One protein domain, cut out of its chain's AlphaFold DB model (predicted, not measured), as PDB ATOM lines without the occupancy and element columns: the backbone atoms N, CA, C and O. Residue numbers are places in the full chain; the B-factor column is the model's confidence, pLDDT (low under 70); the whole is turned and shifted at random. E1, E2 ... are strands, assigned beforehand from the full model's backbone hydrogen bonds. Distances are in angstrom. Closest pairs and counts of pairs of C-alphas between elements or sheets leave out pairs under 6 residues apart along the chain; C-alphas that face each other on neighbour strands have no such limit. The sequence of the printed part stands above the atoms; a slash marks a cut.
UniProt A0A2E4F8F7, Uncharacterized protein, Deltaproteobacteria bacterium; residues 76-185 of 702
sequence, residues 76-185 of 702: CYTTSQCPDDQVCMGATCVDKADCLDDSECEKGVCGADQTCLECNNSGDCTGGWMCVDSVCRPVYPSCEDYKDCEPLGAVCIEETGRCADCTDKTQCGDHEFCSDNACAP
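AT A GLANCE: This is residues 76 to 185 of the 702 residues of an uncharacterized protein of Deltaproteobacteria bacterium (UniProt A0A2E4F8F7). Little regular structure: four small two-strand hairpins, E1-E2, E3-E4, E5-E6 and E7-E8, follow one another round an arc, joined by long unnamed loops. The 110 printed residues hold eight named strands, no named helix; the class is all strand, with 30 residues in named elements. The whole is compact, radius of gyration of the C-alphas 15.2 A, spanning 43 by 30 by 20 A.

IN THESE COORDINATES: E1, residues 86 to 89, begins at C-alpha 86 (17.353, -34.648, -54.751). E2 is 92 to 95, E3 129 to 132, E4 135 to 138 (10.0 A), E5 155 to 157, E6 162 to 164, E7 176 to 179. E8, 182 to 185, ends at C-alpha 185 (2.717, -44.482, -55.348).

HOW THE PARTS SIT: Each hairpin is antiparallel: N 87 and O 94 are 2.8 A apart, N 130 and O 137 2.7 A, N 155 and O 164 2.7 A, N 177 and O 184 2.8 A, within hydrogen-bond range. The closest C-alphas of E1 and E4, Cys 88 and Val 135, are 6.7 A apart. E1 and E8 are apart.

THE WHOLE: C-alphas 100 and 147 are farthest apart, 44.5 A. The printed part has no cut. Links E2 to E3, E4 to E5 and E6 to E7 are long. Residue 140 is under pLDDT 70.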
ATOM      1  N   CYS A  76       7.154 -32.260 -55.300       90.75
ATOM      2  CA  CYS A  76       7.194 -33.280 -54.266       90.75
ATOM      3  C   CYS A  76       6.314 -32.940 -53.063       90.75
ATOM      4  O   CYS A  76       6.211 -31.802 -52.598       90.75
ATOM      5  N   TYR A  77       5.719 -33.983 -52.507       84.75
ATOM      6  CA  TYR A  77       5.053 -34.002 -51.215       84.75
ATOM      7  C   TYR A  77       5.914 -34.671 -50.122       84.75
ATOM      8  O   TYR A  77       5.822 -34.294 -48.951       84.75
ATOM      9  N   THR A  78       6.805 -35.585 -50.488       84.81
ATOM     10  CA  THR A  78       7.816 -36.191 -49.606       84.81
ATOM     11  C   THR A  78       9.154 -36.301 -50.335       84.81
ATOM     12  O   THR A  78       9.217 -36.221 -51.562       84.81
ATOM     13  N   THR A  79      10.244 -36.506 -49.592       85.12
ATOM     14  CA  THR A  79      11.581 -36.708 -50.183       85.12
ATOM     15  C   THR A  79      11.639 -37.929 -51.106       85.12
ATOM     16  O   THR A  79      12.340 -37.898 -52.109       85.12
ATOM     17  N   SER A  80      10.860 -38.978 -50.824       84.00
ATOM     18  CA  SER A  80      10.818 -40.211 -51.625       84.00
ATOM     19  C   SER A  80      10.229 -40.039 -53.029       84.00
ATOM     20  O   SER A  80      10.262 -40.976 -53.818       84.00
ATOM     21  N   GLN A  81       9.640 -38.880 -53.325       86.62
ATOM     22  CA  GLN A  81       9.063 -38.563 -54.633       86.62
ATOM     23  C   GLN A  81      10.045 -37.810 -55.540       86.62
ATOM     24  O   GLN A  81       9.740 -37.587 -56.709       86.62
ATOM     25  N   CYS A  82      11.211 -37.426 -55.015       89.25
ATOM     26  CA  CYS A  82      12.284 -36.820 -55.791       89.25
ATOM     27  C   CYS A  82      13.257 -37.888 -56.329       89.25
ATOM     28  O   CYS A  82      13.353 -38.972 -55.749       89.25
ATOM     29  N   PRO A  83      14.004 -37.593 -57.411       90.38
ATOM     30  CA  PRO A  83      15.148 -38.398 -57.841       90.38
ATOM     31  C   PRO A  83      16.151 -38.671 -56.707       90.38
ATOM     32  O   PRO A  83      16.257 -37.888 -55.764       90.38
ATOM     33  N   ASP A  84      16.924 -39.758 -56.817       87.81
ATOM     34  CA  ASP A  84      17.850 -40.224 -55.767       87.81
ATOM     35  C   ASP A  84      18.899 -39.178 -55.330       87.81
ATOM     36  O   ASP A  84      19.447 -39.271 -54.228       87.81
ATOM     37  N   ASP A  85      19.192 -38.179 -56.161       89.94
ATOM     38  CA  ASP A  85      20.125 -37.075 -55.918       89.94
ATOM     39  C   ASP A  85      19.452 -35.777 -55.433       89.94
ATOM     40  O   ASP A  85      20.129 -34.767 -55.235       89.94
ATOM     41  N   GLN A  86      18.144 -35.805 -55.168       93.81
ATOM     42  CA  GLN A  86      17.353 -34.648 -54.751       93.81
ATOM     43  C   GLN A  86      16.596 -34.890 -53.434       93.81
ATOM     44  O   GLN A  86      16.417 -36.018 -52.973       93.81
ATOM     45  N   VAL A  87      16.179 -33.799 -52.794       91.88
ATOM     46  CA  VAL A  87      15.355 -33.771 -51.579       91.88
ATOM     47  C   VAL A  87      14.189 -32.815 -51.750       91.88
ATOM     48  O   VAL A  87      14.273 -31.829 -52.481       91.88
ATOM     49  N   CYS A  88      13.089 -33.094 -51.057       92.50
ATOM     50  CA  CYS A  88      11.925 -32.230 -51.121       92.50
ATOM     51  C   CYS A  88      12.080 -31.043 -50.165       92.50
ATOM     52  O   CYS A  88      12.101 -31.228 -48.950       92.50
ATOM     53  N   MET A  89      12.156 -29.821 -50.701       90.06
ATOM     54  CA  MET A  89      12.179 -28.588 -49.911       90.06
ATOM     55  C   MET A  89      11.108 -27.616 -50.390       90.06
ATOM     56  O   MET A  89      11.153 -27.120 -51.515       90.06
ATOM     57  N   GLY A  90      10.144 -27.298 -49.525       87.62
ATOM     58  CA  GLY A  90       9.101 -26.322 -49.847       87.62
ATOM     59  C   GLY A  90       8.225 -26.733 -51.034       87.62
ATOM     60  O   GLY A  90       7.765 -25.868 -51.772       87.62
ATOM     61  N   ALA A  91       8.000 -28.042 -51.193       89.88
ATOM     62  CA  ALA A  91       7.267 -28.661 -52.300       89.88
ATOM     63  C   ALA A  91       7.967 -28.612 -53.680       89.88
ATOM     64  O   ALA A  91       7.333 -28.819 -54.715       89.88
ATOM     65  N   THR A  92       9.282 -28.383 -53.686       92.06
ATOM     66  CA  THR A  92      10.154 -28.455 -54.865       92.06
ATOM     67  C   THR A  92      11.259 -29.483 -54.625       92.06
ATOM     68  O   THR A  92      11.857 -29.492 -53.548       92.06
ATOM     69  N   CYS A  93      11.549 -30.334 -55.613       92.50
ATOM     70  CA  CYS A  93      12.728 -31.195 -55.561       92.50
ATOM     71  C   CYS A  93      13.976 -30.355 -55.830       92.50
ATOM     72  O   CYS A  93      14.091 -29.709 -56.871       92.50
ATOM     73  N   VAL A  94      14.891 -30.330 -54.868       92.00
ATOM     74  CA  VAL A  94      16.155 -29.593 -54.950       92.00
ATOM     75  C   VAL A  94      17.321 -30.555 -54.790       92.00
ATOM     76  O   VAL A  94      17.200 -31.551 -54.082       92.00
ATOM     77  N   ASP A  95      18.452 -30.265 -55.430       93.06
ATOM     78  CA  ASP A  95      19.655 -31.093 -55.318       93.06
ATOM     79  C   ASP A  95      20.089 -31.247 -53.856       93.06
ATOM     80  O   ASP A  95      20.051 -30.291 -53.070       93.06
ATOM     81  N   LYS A  96      20.508 -32.462 -53.486       90.88
ATOM     82  CA  LYS A  96      21.044 -32.756 -52.156       90.88
ATOM     83  C   LYS A  96      22.251 -31.866 -51.878       90.88
ATOM     84  O   LYS A  96      23.268 -31.939 -52.565       90.88
ATOM     85  N   ALA A  97      22.130 -31.032 -50.852       90.31
ATOM     86  CA  ALA A  97      23.238 -30.254 -50.328       90.31
ATOM     87  C   ALA A  97      23.805 -30.965 -49.098       90.31
ATOM     88  O   ALA A  97      23.065 -31.219 -48.146       90.31
ATOM     89  N   ASP A  98      25.102 -31.264 -49.124       92.94
ATOM     90  CA  ASP A  98      25.802 -31.797 -47.957       92.94
ATOM     91  C   ASP A  98      25.907 -30.722 -46.860       92.94
ATOM     92  O   ASP A  98      26.081 -29.534 -47.149       92.94
ATOM     93  N   CYS A  99      25.855 -31.138 -45.597       94.69
ATOM     94  CA  CYS A  99      25.986 -30.274 -44.430       94.69
ATOM     95  C   CYS A  99      26.713 -30.971 -43.276       94.69
ATOM     96  O   CYS A  99      26.629 -32.182 -43.072       94.69
ATOM     97  N   LEU A 100      27.412 -30.182 -42.468       92.94
ATOM     98  CA  LEU A 100      28.010 -30.620 -41.206       92.94
ATOM     99  C   LEU A 100      27.155 -30.237 -39.996       92.94
ATOM    100  O   LEU A 100      27.183 -30.934 -38.979       92.94
ATOM    101  N   ASP A 101      26.416 -29.133 -40.095       94.81
ATOM    102  CA  ASP A 101      25.465 -28.663 -39.093       94.81
ATOM    103  C   ASP A 101      24.368 -27.786 -39.723       94.81
ATOM    104  O   ASP A 101      24.431 -27.427 -40.901       94.81
ATOM    105  N   ASP A 102      23.347 -27.440 -38.933       93.56
ATOM    106  CA  ASP A 102      22.171 -26.685 -39.389       93.56
ATOM    107  C   ASP A 102      22.509 -25.310 -39.995       93.56
ATOM    108  O   ASP A 102      21.690 -24.743 -40.714       93.56
ATOM    109  N   SER A 103      23.688 -24.739 -39.714       93.31
ATOM    110  CA  SER A 103      24.071 -23.421 -40.236       93.31
ATOM    111  C   SER A 103      24.537 -23.448 -41.692       93.31
ATOM    112  O   SER A 103      24.595 -22.393 -42.328       93.31
ATOM    113  N   GLU A 104      24.842 -24.634 -42.220       94.25
ATOM    114  CA  GLU A 104      25.242 -24.840 -43.615       94.25
ATOM    115  C   GLU A 104      24.034 -25.003 -44.555       94.25
ATOM    116  O   GLU A 104      24.176 -24.855 -45.768       94.25
ATOM    117  N   CYS A 105      22.830 -25.211 -44.008       92.62
ATOM    118  CA  CYS A 105      21.598 -25.313 -44.783       92.62
ATOM    119  C   CYS A 105      20.968 -23.931 -45.011       92.62
ATOM    120  O   CYS A 105      20.481 -23.289 -44.082       92.62
ATOM    121  N   GLU A 106      20.929 -23.470 -46.269       90.44
ATOM    122  CA  GLU A 106      20.296 -22.189 -46.631       90.44
ATOM    123  C   GLU A 106      18.800 -22.167 -46.257       90.44
ATOM    124  O   GLU A 106      18.255 -21.130 -45.865       90.44
ATOM    125  N   LYS A 107      18.146 -23.332 -46.341       88.31
ATOM    126  CA  LYS A 107      16.794 -23.604 -45.846       88.31
ATOM    127  C   LYS A 107      16.779 -24.995 -45.209       88.31
ATOM    128  O   LYS A 107      17.243 -25.941 -45.836       88.31
ATOM    129  N   GLY A 108      16.229 -25.111 -43.997       90.56
ATOM    130  CA  GLY A 108      16.067 -26.394 -43.304       90.56
ATOM    131  C   GLY A 108      17.080 -26.653 -42.181       90.56
ATOM    132  O   GLY A 108      17.562 -25.712 -41.552       90.56
ATOM    133  N   VAL A 109      17.349 -27.931 -41.910       94.81
ATOM    134  CA  VAL A 109      18.241 -28.460 -40.861       94.81
ATOM    135  C   VAL A 109      19.099 -29.599 -41.413       94.81
ATOM    136  O   VAL A 109      18.742 -30.230 -42.409       94.81
ATOM    137  N   CYS A 110      20.231 -29.880 -40.771       95.62
ATOM    138  CA  CYS A 110      21.169 -30.885 -41.249       95.62
ATOM    139  C   CYS A 110      20.784 -32.295 -40.787       95.62
ATOM    140  O   CYS A 110      20.729 -32.578 -39.586       95.62
ATOM    141  N   GLY A 111      20.508 -33.180 -41.741       92.31
ATOM    142  CA  GLY A 111      20.118 -34.570 -41.534       92.31
ATOM    143  C   GLY A 111      21.195 -35.433 -40.881       92.31
ATOM    144  O   GLY A 111      22.386 -35.128 -40.898       92.31
ATOM    145  N   ALA A 112      20.781 -36.568 -40.310       90.19
ATOM    146  CA  ALA A 112      21.713 -37.548 -39.738       90.19
ATOM    147  C   ALA A 112      22.655 -38.170 -40.789       90.19
ATOM    148  O   ALA A 112      23.723 -38.678 -40.445       90.19
ATOM    149  N   ASP A 113      22.250 -38.130 -42.055       89.69
ATOM    150  CA  ASP A 113      22.995 -38.551 -43.238       89.69
ATOM    151  C   ASP A 113      23.890 -37.445 -43.820       89.69
ATOM    152  O   ASP A 113      24.512 -37.677 -44.849       89.69
ATOM    153  N   GLN A 114      23.998 -36.291 -43.146       93.19
ATOM    154  CA  GLN A 114      24.723 -35.103 -43.617       93.19
ATOM    155  C   GLN A 114      24.099 -34.442 -44.851       93.19
ATOM    156  O   GLN A 114      24.792 -33.723 -45.560       93.19
ATOM    157  N   THR A 115      22.798 -34.625 -45.084       93.06
ATOM    158  CA  THR A 115      22.056 -33.928 -46.144       93.06
ATOM    159  C   THR A 115      21.190 -32.820 -45.543       93.06
ATOM    160  O   THR A 115      20.556 -33.023 -44.508       93.06
ATOM    161  N   CYS A 116      21.095 -31.651 -46.175       94.00
ATOM    162  CA  CYS A 116      20.123 -30.634 -45.775       94.00
ATOM    163  C   CYS A 116      18.693 -31.107 -46.057       94.00
ATOM    164  O   CYS A 116      18.347 -31.446 -47.186       94.00
ATOM    165  N   LEU A 117      17.852 -31.082 -45.027       94.06
ATOM    166  CA  LEU A 117      16.454 -31.507 -45.045       94.06
ATOM    167  C   LEU A 117      15.564 -30.363 -44.559       94.06
ATOM    168  O   LEU A 117      16.029 -29.490 -43.832       94.06
ATOM    169  N   GLU A 118      14.271 -30.353 -44.886       92.88
ATOM    170  CA  GLU A 118      13.379 -29.307 -44.364       92.88
ATOM    171  C   GLU A 118      13.195 -29.429 -42.838       92.88
ATOM    172  O   GLU A 118      13.086 -28.418 -42.144       92.88
ATOM    173  N   CYS A 119      13.215 -30.656 -42.304       94.38
ATOM    174  CA  CYS A 119      13.184 -30.946 -40.869       94.38
ATOM    175  C   CYS A 119      13.798 -32.314 -40.527       94.38
ATOM    176  O   CYS A 119      13.768 -33.237 -41.334       94.38
ATOM    177  N   ASN A 120      14.275 -32.468 -39.289       91.62
ATOM    178  CA  ASN A 120      14.653 -33.747 -38.672       91.62
ATOM    179  C   ASN A 120      13.597 -34.230 -37.674       91.62
ATOM    180  O   ASN A 120      13.433 -35.422 -37.421       91.62
ATOM    181  N   ASN A 121      12.909 -33.290 -37.033       91.06
ATOM    182  CA  ASN A 121      11.852 -33.540 -36.071       91.06
ATOM    183  C   ASN A 121      10.818 -32.408 -36.127       91.06
ATOM    184  O   ASN A 121      11.065 -31.324 -36.647       91.06
ATOM    185  N   SER A 122       9.637 -32.633 -35.552       87.62
ATOM    186  CA  SER A 122       8.549 -31.644 -35.582       87.62
ATOM    187  C   SER A 122       8.870 -30.310 -34.891       87.62
ATOM    188  O   SER A 122       8.128 -29.352 -35.076       87.62
ATOM    189  N   GLY A 123       9.931 -30.228 -34.083       90.00
ATOM    190  CA  GLY A 123      10.402 -28.979 -33.482       90.00
ATOM    191  C   GLY A 123      11.101 -28.041 -34.468       90.00
ATOM    192  O   GLY A 123      11.135 -26.837 -34.218       90.00
ATOM    193  N   ASP A 124      11.596 -28.571 -35.587       91.56
ATOM    194  CA  ASP A 124      12.263 -27.793 -36.640       91.56
ATOM    195  C   ASP A 124      11.236 -27.051 -37.512       91.56
ATOM    196  O   ASP A 124      11.530 -26.042 -38.153       91.56
ATOM    197  N   CYS A 125       9.984 -27.511 -37.477       90.62
ATOM    198  CA  CYS A 125       8.884 -26.941 -38.231       90.62
ATOM    199  C   CYS A 125       8.215 -25.780 -37.483       90.62
ATOM    200  O   CYS A 125       7.743 -25.907 -36.349       90.62
ATOM    201  N   THR A 126       8.106 -24.623 -38.138       87.31
ATOM    202  CA  THR A 126       7.418 -23.453 -37.571       87.31
ATOM    203  C   THR A 126       5.910 -23.488 -37.856       87.31
ATOM    204  O   THR A 126       5.447 -24.160 -38.770       87.31
ATOM    205  N   GLY A 127       5.099 -22.793 -37.049       82.75
ATOM    206  CA  GLY A 127       3.652 -22.672 -37.305       82.75
ATOM    207  C   GLY A 127       2.788 -23.867 -36.876       82.75
ATOM    208  O   GLY A 127       1.642 -23.959 -37.306       82.75
ATOM    209  N   GLY A 128       3.301 -24.758 -36.018       80.12
ATOM    210  CA  GLY A 128       2.561 -25.942 -35.556       80.12
ATOM    211  C   GLY A 128       2.506 -27.058 -36.600       80.12
ATOM    212  O   GLY A 128       1.523 -27.784 -36.671       80.12
ATOM    213  N   TRP A 129       3.529 -27.141 -37.446       86.25
ATOM    214  CA  TRP A 129       3.714 -28.184 -38.450       86.25
ATOM    215  C   TRP A 129       4.490 -29.360 -37.826       86.25
ATOM    216  O   TRP A 129       5.152 -29.197 -36.803       86.25
ATOM    217  N   MET A 130       4.364 -30.558 -38.390       86.31
ATOM    218  CA  MET A 130       5.102 -31.755 -37.993       86.31
ATOM    219  C   MET A 130       6.021 -32.202 -39.117       86.31
ATOM    220  O   MET A 130       5.715 -32.001 -40.288       86.31
ATOM    221  N   CYS A 131       7.135 -32.817 -38.742       87.62
ATOM    222  CA  CYS A 131       8.056 -33.379 -39.712       87.62
ATOM    223  C   CYS A 131       7.554 -34.753 -40.164       87.62
ATOM    224  O   CYS A 131       7.357 -35.628 -39.318       87.62
ATOM    225  N   VAL A 132       7.327 -34.926 -41.466       82.38
ATOM    226  CA  VAL A 132       6.941 -36.196 -42.102       82.38
ATOM    227  C   VAL A 132       7.887 -36.421 -43.275       82.38
ATOM    228  O   VAL A 132       7.970 -35.561 -44.148       82.38
ATOM    229  N   ASP A 133       8.639 -37.526 -43.261       83.38
ATOM    230  CA  ASP A 133       9.666 -37.854 -44.267       83.38
ATOM    231  C   ASP A 133      10.582 -36.683 -44.636       83.38
ATOM    232  O   ASP A 133      10.822 -36.366 -45.806       83.38
ATOM    233  N   SER A 134      11.094 -36.031 -43.591       89.00
ATOM    234  CA  SER A 134      12.032 -34.911 -43.683       89.00
ATOM    235  C   SER A 134      11.457 -33.622 -44.286       89.00
ATOM    236  O   SER A 134      12.210 -32.692 -44.582       89.00
ATOM    237  N   VAL A 135      10.127 -33.540 -44.423       88.69
ATOM    238  CA  VAL A 135       9.393 -32.369 -44.917       88.69
ATOM    239  C   VAL A 135       8.459 -31.816 -43.839       88.69
ATOM    240  O   VAL A 135       7.728 -32.566 -43.182       88.69
ATOM    241  N   CYS A 136       8.443 -30.494 -43.637       87.25
ATOM    242  CA  CYS A 136       7.499 -29.884 -42.705       87.25
ATOM    243  C   CYS A 136       6.097 -29.870 -43.312       87.25
ATOM    244  O   CYS A 136       5.847 -29.302 -44.378       87.25
ATOM    245  N   ARG A 137       5.140 -30.453 -42.590       84.12
ATOM    246  CA  ARG A 137       3.741 -30.532 -43.010       84.12
ATOM    247  C   ARG A 137       2.806 -29.996 -41.928       84.12
ATOM    248  O   ARG A 137       3.006 -30.270 -40.746       84.12
ATOM    249  N   PRO A 138       1.771 -29.217 -42.279       78.12
ATOM    250  CA  PRO A 138       0.831 -28.695 -41.296       78.12
ATOM    251  C   PRO A 138       0.124 -29.828 -40.545       78.12
ATOM    252  O   PRO A 138      -0.511 -30.671 -41.172       78.12
ATOM    253  N   VAL A 139       0.196 -29.820 -39.206       71.94
ATOM    254  CA  VAL A 139      -0.438 -30.842 -38.356       71.94
ATOM    255  C   VAL A 139      -1.928 -30.900 -38.676       71.94
ATOM    256  O   VAL A 139      -2.625 -29.879 -38.633       71.94
ATOM    257  N   TYR A 140      -2.407 -32.090 -39.036       68.69
ATOM    258  CA  TYR A 140      -3.831 -32.327 -39.205       68.69
ATOM    259  C   TYR A 140      -4.560 -31.989 -37.895       68.69
ATOM    260  O   TYR A 140      -4.044 -32.296 -36.814       68.69
ATOM    261  N   PRO A 141      -5.736 -31.337 -37.951       70.25
ATOM    262  CA  PRO A 141      -6.530 -31.116 -36.753       70.25
ATOM    263  C   PRO A 141      -6.788 -32.457 -36.058       70.25
ATOM    264  O   PRO A 141      -6.924 -33.494 -36.710       70.25
ATOM    265  N   SER A 142      -6.822 -32.437 -34.726       78.00
ATOM    266  CA  SER A 142      -7.278 -33.608 -33.986       78.00
ATOM    267  C   SER A 142      -8.699 -33.942 -34.425       78.00
ATOM    268  O   SER A 142      -9.528 -33.034 -34.488       78.00
ATOM    269  N   CYS A 143      -8.970 -35.209 -34.696       84.81
ATOM    270  CA  CYS A 143     -10.291 -35.689 -35.069       84.81
ATOM    271  C   CYS A 143     -10.882 -36.523 -33.931       84.81
ATOM    272  O   CYS A 143     -10.175 -37.304 -33.289       84.81
ATOM    273  N   GLU A 144     -12.169 -36.327 -33.660       84.81
ATOM    274  CA  GLU A 144     -12.971 -37.219 -32.822       84.81
ATOM    275  C   GLU A 144     -13.692 -38.263 -33.681       84.81
ATOM    276  O   GLU A 144     -13.888 -39.391 -33.228       84.81
ATOM    277  N   ASP A 145     -14.061 -37.910 -34.919       87.12
ATOM    278  CA  ASP A 145     -14.622 -38.838 -35.898       87.12
ATOM    279  C   ASP A 145     -14.177 -38.531 -37.345       87.12
ATOM    280  O   ASP A 145     -13.455 -37.574 -37.629       87.12
ATOM    281  N   TYR A 146     -14.585 -39.385 -38.289       81.38
ATOM    282  CA  TYR A 146     -14.201 -39.283 -39.701       81.38
ATOM    283  C   TYR A 146     -14.619 -37.961 -40.377       81.38
ATOM    284  O   TYR A 146     -13.993 -37.555 -41.358       81.38
ATOM    285  N   LYS A 147     -15.647 -37.264 -39.875       84.81
ATOM    286  CA  LYS A 147     -16.153 -36.012 -40.468       84.81
ATOM    287  C   LYS A 147     -15.216 -34.840 -40.228       84.81
ATOM    288  O   LYS A 147     -15.251 -33.877 -40.988       84.81
ATOM    289  N   ASP A 148     -14.372 -34.926 -39.202       84.00
ATOM    290  CA  ASP A 148     -13.363 -33.905 -38.917       84.00
ATOM    291  C   ASP A 148     -12.255 -33.885 -39.987       84.00
ATOM    292  O   ASP A 148     -11.615 -32.854 -40.201       84.00
ATOM    293  N   CYS A 149     -12.064 -35.003 -40.696       84.88
ATOM    294  CA  CYS A 149     -11.042 -35.186 -41.730       84.88
ATOM    295  C   CYS A 149     -11.589 -35.098 -43.166       84.88
ATOM    296  O   CYS A 149     -10.820 -34.869 -44.102       84.88
ATOM    297  N   GLU A 150     -12.911 -35.199 -43.343       82.44
ATOM    298  CA  GLU A 150     -13.602 -35.118 -44.639       82.44
ATOM    299  C   GLU A 150     -13.266 -33.842 -45.446       82.44
ATOM    300  O   GLU A 150     -12.995 -33.964 -46.641       82.44
ATOM    301  N   PRO A 151     -13.169 -32.626 -44.851       80.31
ATOM    302  CA  PRO A 151     -12.798 -31.416 -45.595       80.31
ATOM    303  C   PRO A 151     -11.372 -31.427 -46.158       80.31
ATOM    304  O   PRO A 151     -11.044 -30.583 -46.988       80.31
ATOM    305  N   LEU A 152     -10.519 -32.329 -45.667       75.94
ATOM    306  CA  LEU A 152      -9.124 -32.483 -46.078       75.94
ATOM    307  C   LEU A 152      -8.920 -33.694 -46.999       75.94
ATOM    308  O   LEU A 152      -7.792 -33.934 -47.414       75.94
ATOM    309  N   GLY A 153      -9.978 -34.461 -47.296       79.50
ATOM    310  CA  GLY A 153      -9.861 -35.719 -48.040       79.50
ATOM    311  C   GLY A 153      -9.079 -36.803 -47.287       79.50
ATOM    312  O   GLY A 153      -8.478 -37.658 -47.925       79.50
ATOM    313  N   ALA A 154      -9.066 -36.747 -45.953       84.19
ATOM    314  CA  ALA A 154      -8.290 -37.620 -45.073       84.19
ATOM    315  C   ALA A 154      -9.205 -38.506 -44.197       84.19
ATOM    316  O   ALA A 154     -10.404 -38.254 -44.062       84.19
ATOM    317  N   VAL A 155      -8.635 -39.525 -43.552       89.12
ATOM    318  CA  VAL A 155      -9.289 -40.482 -42.645       89.12
ATOM    319  C   VAL A 155      -8.827 -40.251 -41.205       89.12
ATOM    320  O   VAL A 155      -7.648 -40.019 -40.951       89.12
ATOM    321  N   CYS A 156      -9.750 -40.316 -40.242       90.38
ATOM    322  CA  CYS A 156      -9.411 -40.203 -38.824       90.38
ATOM    323  C   CYS A 156      -8.838 -41.520 -38.280       90.38
ATOM    324  O   CYS A 156      -9.524 -42.543 -38.283       90.38
ATOM    325  N   ILE A 157      -7.613 -41.492 -37.756       89.00
ATOM    326  CA  ILE A 157      -7.014 -42.609 -37.021       89.00
ATOM    327  C   ILE A 157      -7.517 -42.552 -35.580       89.00
ATOM    328  O   ILE A 157      -6.967 -41.811 -34.759       89.00
ATOM    329  N   GLU A 158      -8.531 -43.354 -35.252       86.75
ATOM    330  CA  GLU A 158      -9.164 -43.363 -33.921       86.75
ATOM    331  C   GLU A 158      -8.159 -43.571 -32.774       86.75
ATOM    332  O   GLU A 158      -8.306 -42.996 -31.697       86.75
ATOM    333  N   GLU A 159      -7.095 -44.345 -33.008       86.62
ATOM    334  CA  GLU A 159      -6.066 -44.641 -32.003       86.62
ATOM    335  C   GLU A 159      -5.226 -43.417 -31.614       86.62
ATOM    336  O   GLU A 159      -4.755 -43.319 -30.479       86.62
ATOM    337  N   THR A 160      -5.028 -42.479 -32.545       85.88
ATOM    338  CA  THR A 160      -4.178 -41.296 -32.335       85.88
ATOM    339  C   THR A 160      -4.962 -39.987 -32.305       85.88
ATOM    340  O   THR A 160      -4.407 -38.963 -31.901       85.88
ATOM    341  N   GLY A 161      -6.241 -40.017 -32.700       89.38
ATOM    342  CA  GLY A 161      -7.098 -38.843 -32.849       89.38
ATOM    343  C   GLY A 161      -6.562 -37.862 -33.888       89.38
ATOM    344  O   GLY A 161      -6.626 -36.655 -33.666       89.38
ATOM    345  N   ARG A 162      -5.952 -38.352 -34.976       86.44
ATOM    346  CA  ARG A 162      -5.344 -37.530 -36.039       86.44
ATOM    347  C   ARG A 162      -5.879 -37.926 -37.405       86.44
ATOM    348  O   ARG A 162      -6.069 -39.113 -37.657       86.44
ATOM    349  N   CYS A 163      -6.066 -36.945 -38.285       84.88
ATOM    350  CA  CYS A 163      -6.307 -37.245 -39.691       84.88
ATOM    351  C   CYS A 163      -5.018 -37.715 -40.370       84.88
ATOM    352  O   CYS A 163      -3.930 -37.232 -40.057       84.88
ATOM    353  N   ALA A 164      -5.179 -38.630 -41.308       86.69
ATOM    354  CA  ALA A 164      -4.154 -39.200 -42.161       86.69
ATOM    355  C   ALA A 164      -4.716 -39.394 -43.563       86.69
ATOM    356  O   ALA A 164      -5.923 -39.566 -43.703       86.69
ATOM    357  N   ASP A 165      -3.881 -39.428 -44.593       84.75
ATOM    358  CA  ASP A 165      -4.395 -39.629 -45.953       84.75
ATOM    359  C   ASP A 165      -5.009 -41.031 -46.103       84.75
ATOM    360  O   ASP A 165      -5.967 -41.215 -46.848       84.75
ATOM    361  N   CYS A 166      -4.511 -42.007 -45.339       89.12
ATOM    362  CA  CYS A 166      -5.014 -43.373 -45.343       89.12
ATOM    363  C   CYS A 166      -4.686 -44.128 -44.045       89.12
ATOM    364  O   CYS A 166      -3.834 -43.744 -43.251       89.12
ATOM    365  N   THR A 167      -5.353 -45.259 -43.873       90.25
ATOM    366  CA  THR A 167      -5.135 -46.298 -42.854       90.25
ATOM    367  C   THR A 167      -5.010 -47.681 -43.499       90.25
ATOM    368  O   THR A 167      -4.362 -48.571 -42.950       90.25
ATOM    369  N   ASP A 168      -5.563 -47.845 -44.702       89.00
ATOM    370  CA  ASP A 168      -5.376 -49.002 -45.570       89.00
ATOM    371  C   ASP A 168      -5.393 -48.588 -47.058       89.00
ATOM    372  O   ASP A 168      -5.611 -47.426 -47.400       89.00
ATOM    373  N   LYS A 169      -5.128 -49.544 -47.959       84.19
ATOM    374  CA  LYS A 169      -5.039 -49.309 -49.411       84.19
ATOM    375  C   LYS A 169      -6.355 -48.848 -50.046       84.19
ATOM    376  O   LYS A 169      -6.316 -48.126 -51.031       84.19
ATOM    377  N   THR A 170      -7.510 -49.234 -49.501       88.38
ATOM    378  CA  THR A 170      -8.822 -48.918 -50.100       88.38
ATOM    379  C   THR A 170      -9.158 -47.427 -50.067       88.38
ATOM    380  O   THR A 170     -10.136 -47.000 -50.675       88.38
ATOM    381  N   GLN A 171      -8.352 -46.647 -49.345       89.75
ATOM    382  CA  GLN A 171      -8.499 -45.209 -49.150       89.75
ATOM    383  C   GLN A 171      -7.557 -44.383 -50.042       89.75
ATOM    384  O   GLN A 171      -7.668 -43.161 -50.058       89.75
ATOM    385  N   CYS A 172      -6.654 -45.031 -50.784       86.44
ATOM    386  CA  CYS A 172      -5.762 -44.378 -51.740       86.44
ATOM    387  C   CYS A 172      -6.283 -44.506 -53.181       86.44
ATOM    388  O   CYS A 172      -7.199 -45.289 -53.442       86.44
ATOM    389  N   GLY A 173      -5.743 -43.700 -54.103       84.44
ATOM    390  CA  GLY A 173      -6.086 -43.775 -55.525       84.44
ATOM    391  C   GLY A 173      -5.634 -45.083 -56.179       84.44
ATOM    392  O   GLY A 173      -4.878 -45.864 -55.595       84.44
ATOM    393  N   ASP A 174      -6.091 -45.316 -57.411       82.88
ATOM    394  CA  ASP A 174      -5.541 -46.389 -58.242       82.88
ATOM    395  C   ASP A 174      -4.021 -46.165 -58.383       82.88
ATOM    396  O   ASP A 174      -3.581 -45.038 -58.590       82.88
ATOM    397  N   HIS A 175      -3.217 -47.222 -58.224       82.00
ATOM    398  CA  HIS A 175      -1.743 -47.168 -58.201       82.00
ATOM    399  C   HIS A 175      -1.097 -46.488 -56.979       82.00
ATOM    400  O   HIS A 175       0.096 -46.182 -57.003       82.00
ATOM    401  N   GLU A 176      -1.834 -46.303 -55.882       85.12
ATOM    402  CA  GLU A 176      -1.291 -45.852 -54.598       85.12
ATOM    403  C   GLU A 176      -1.469 -46.925 -53.498       85.12
ATOM    404  O   GLU A 176      -2.375 -47.764 -53.516       85.12
ATOM    405  N   PHE A 177      -0.606 -46.896 -52.484       86.06
ATOM    406  CA  PHE A 177      -0.710 -47.706 -51.276       86.06
ATOM    407  C   PHE A 177      -0.559 -46.849 -50.023       86.06
ATOM    408  O   PHE A 177       0.071 -45.796 -50.033       86.06
ATOM    409  N   CYS A 178      -1.092 -47.336 -48.903       87.88
ATOM    410  CA  CYS A 178      -0.948 -46.633 -47.637       87.88
ATOM    411  C   CYS A 178       0.388 -46.946 -46.942       87.88
ATOM    412  O   CYS A 178       0.572 -48.075 -46.472       87.88
ATOM    413  N   SER A 179       1.310 -45.982 -46.854       85.56
ATOM    414  CA  SER A 179       2.565 -46.071 -46.086       85.56
ATOM    415  C   SER A 179       2.594 -45.015 -45.000       85.56
ATOM    416  O   SER A 179       2.404 -43.845 -45.296       85.56
ATOM    417  N   ASP A 180       2.820 -45.408 -43.747       85.81
ATOM    418  CA  ASP A 180       2.938 -44.467 -42.620       85.81
ATOM    419  C   ASP A 180       1.785 -43.449 -42.523       85.81
ATOM    420  O   ASP A 180       1.931 -42.326 -42.038       85.81
ATOM    421  N   ASN A 181       0.593 -43.903 -42.923       87.31
ATOM    422  CA  ASN A 181      -0.648 -43.136 -43.001       87.31
ATOM    423  C   ASN A 181      -0.688 -42.034 -44.087       87.31
ATOM    424  O   ASN A 181      -1.530 -41.136 -44.032       87.31
ATOM    425  N   ALA A 182       0.191 -42.114 -45.085       83.31
ATOM    426  CA  ALA A 182       0.177 -41.317 -46.308       83.31
ATOM    427  C   ALA A 182      -0.038 -42.222 -47.536       83.31
ATOM    428  O   ALA A 182       0.459 -43.352 -47.580       83.31
ATOM    429  N   CYS A 183      -0.772 -41.742 -48.542       85.38
ATOM    430  CA  CYS A 183      -0.863 -42.451 -49.820       85.38
ATOM    431  C   CYS A 183       0.426 -42.220 -50.615       85.38
ATOM    432  O   CYS A 183       0.763 -41.083 -50.944       85.38
ATOM    433  N   ALA A 184       1.150 -43.299 -50.896       84.62
ATOM    434  CA  ALA A 184       2.377 -43.309 -51.681       84.62
ATOM    435  C   ALA A 184       2.151 -44.085 -52.990       84.62
ATOM    436  O   ALA A 184       1.371 -45.037 -52.987       84.62
ATOM    437  N   PRO A 185       2.814 -43.724 -54.101       83.38
ATOM    438  CA  PRO A 185       2.717 -44.482 -55.348       83.38
ATOM    439  C   PRO A 185       3.225 -45.921 -55.167       83.38
ATOM    440  O   PRO A 185       4.197 -46.151 -54.450       83.38
TER     441      PRO A 185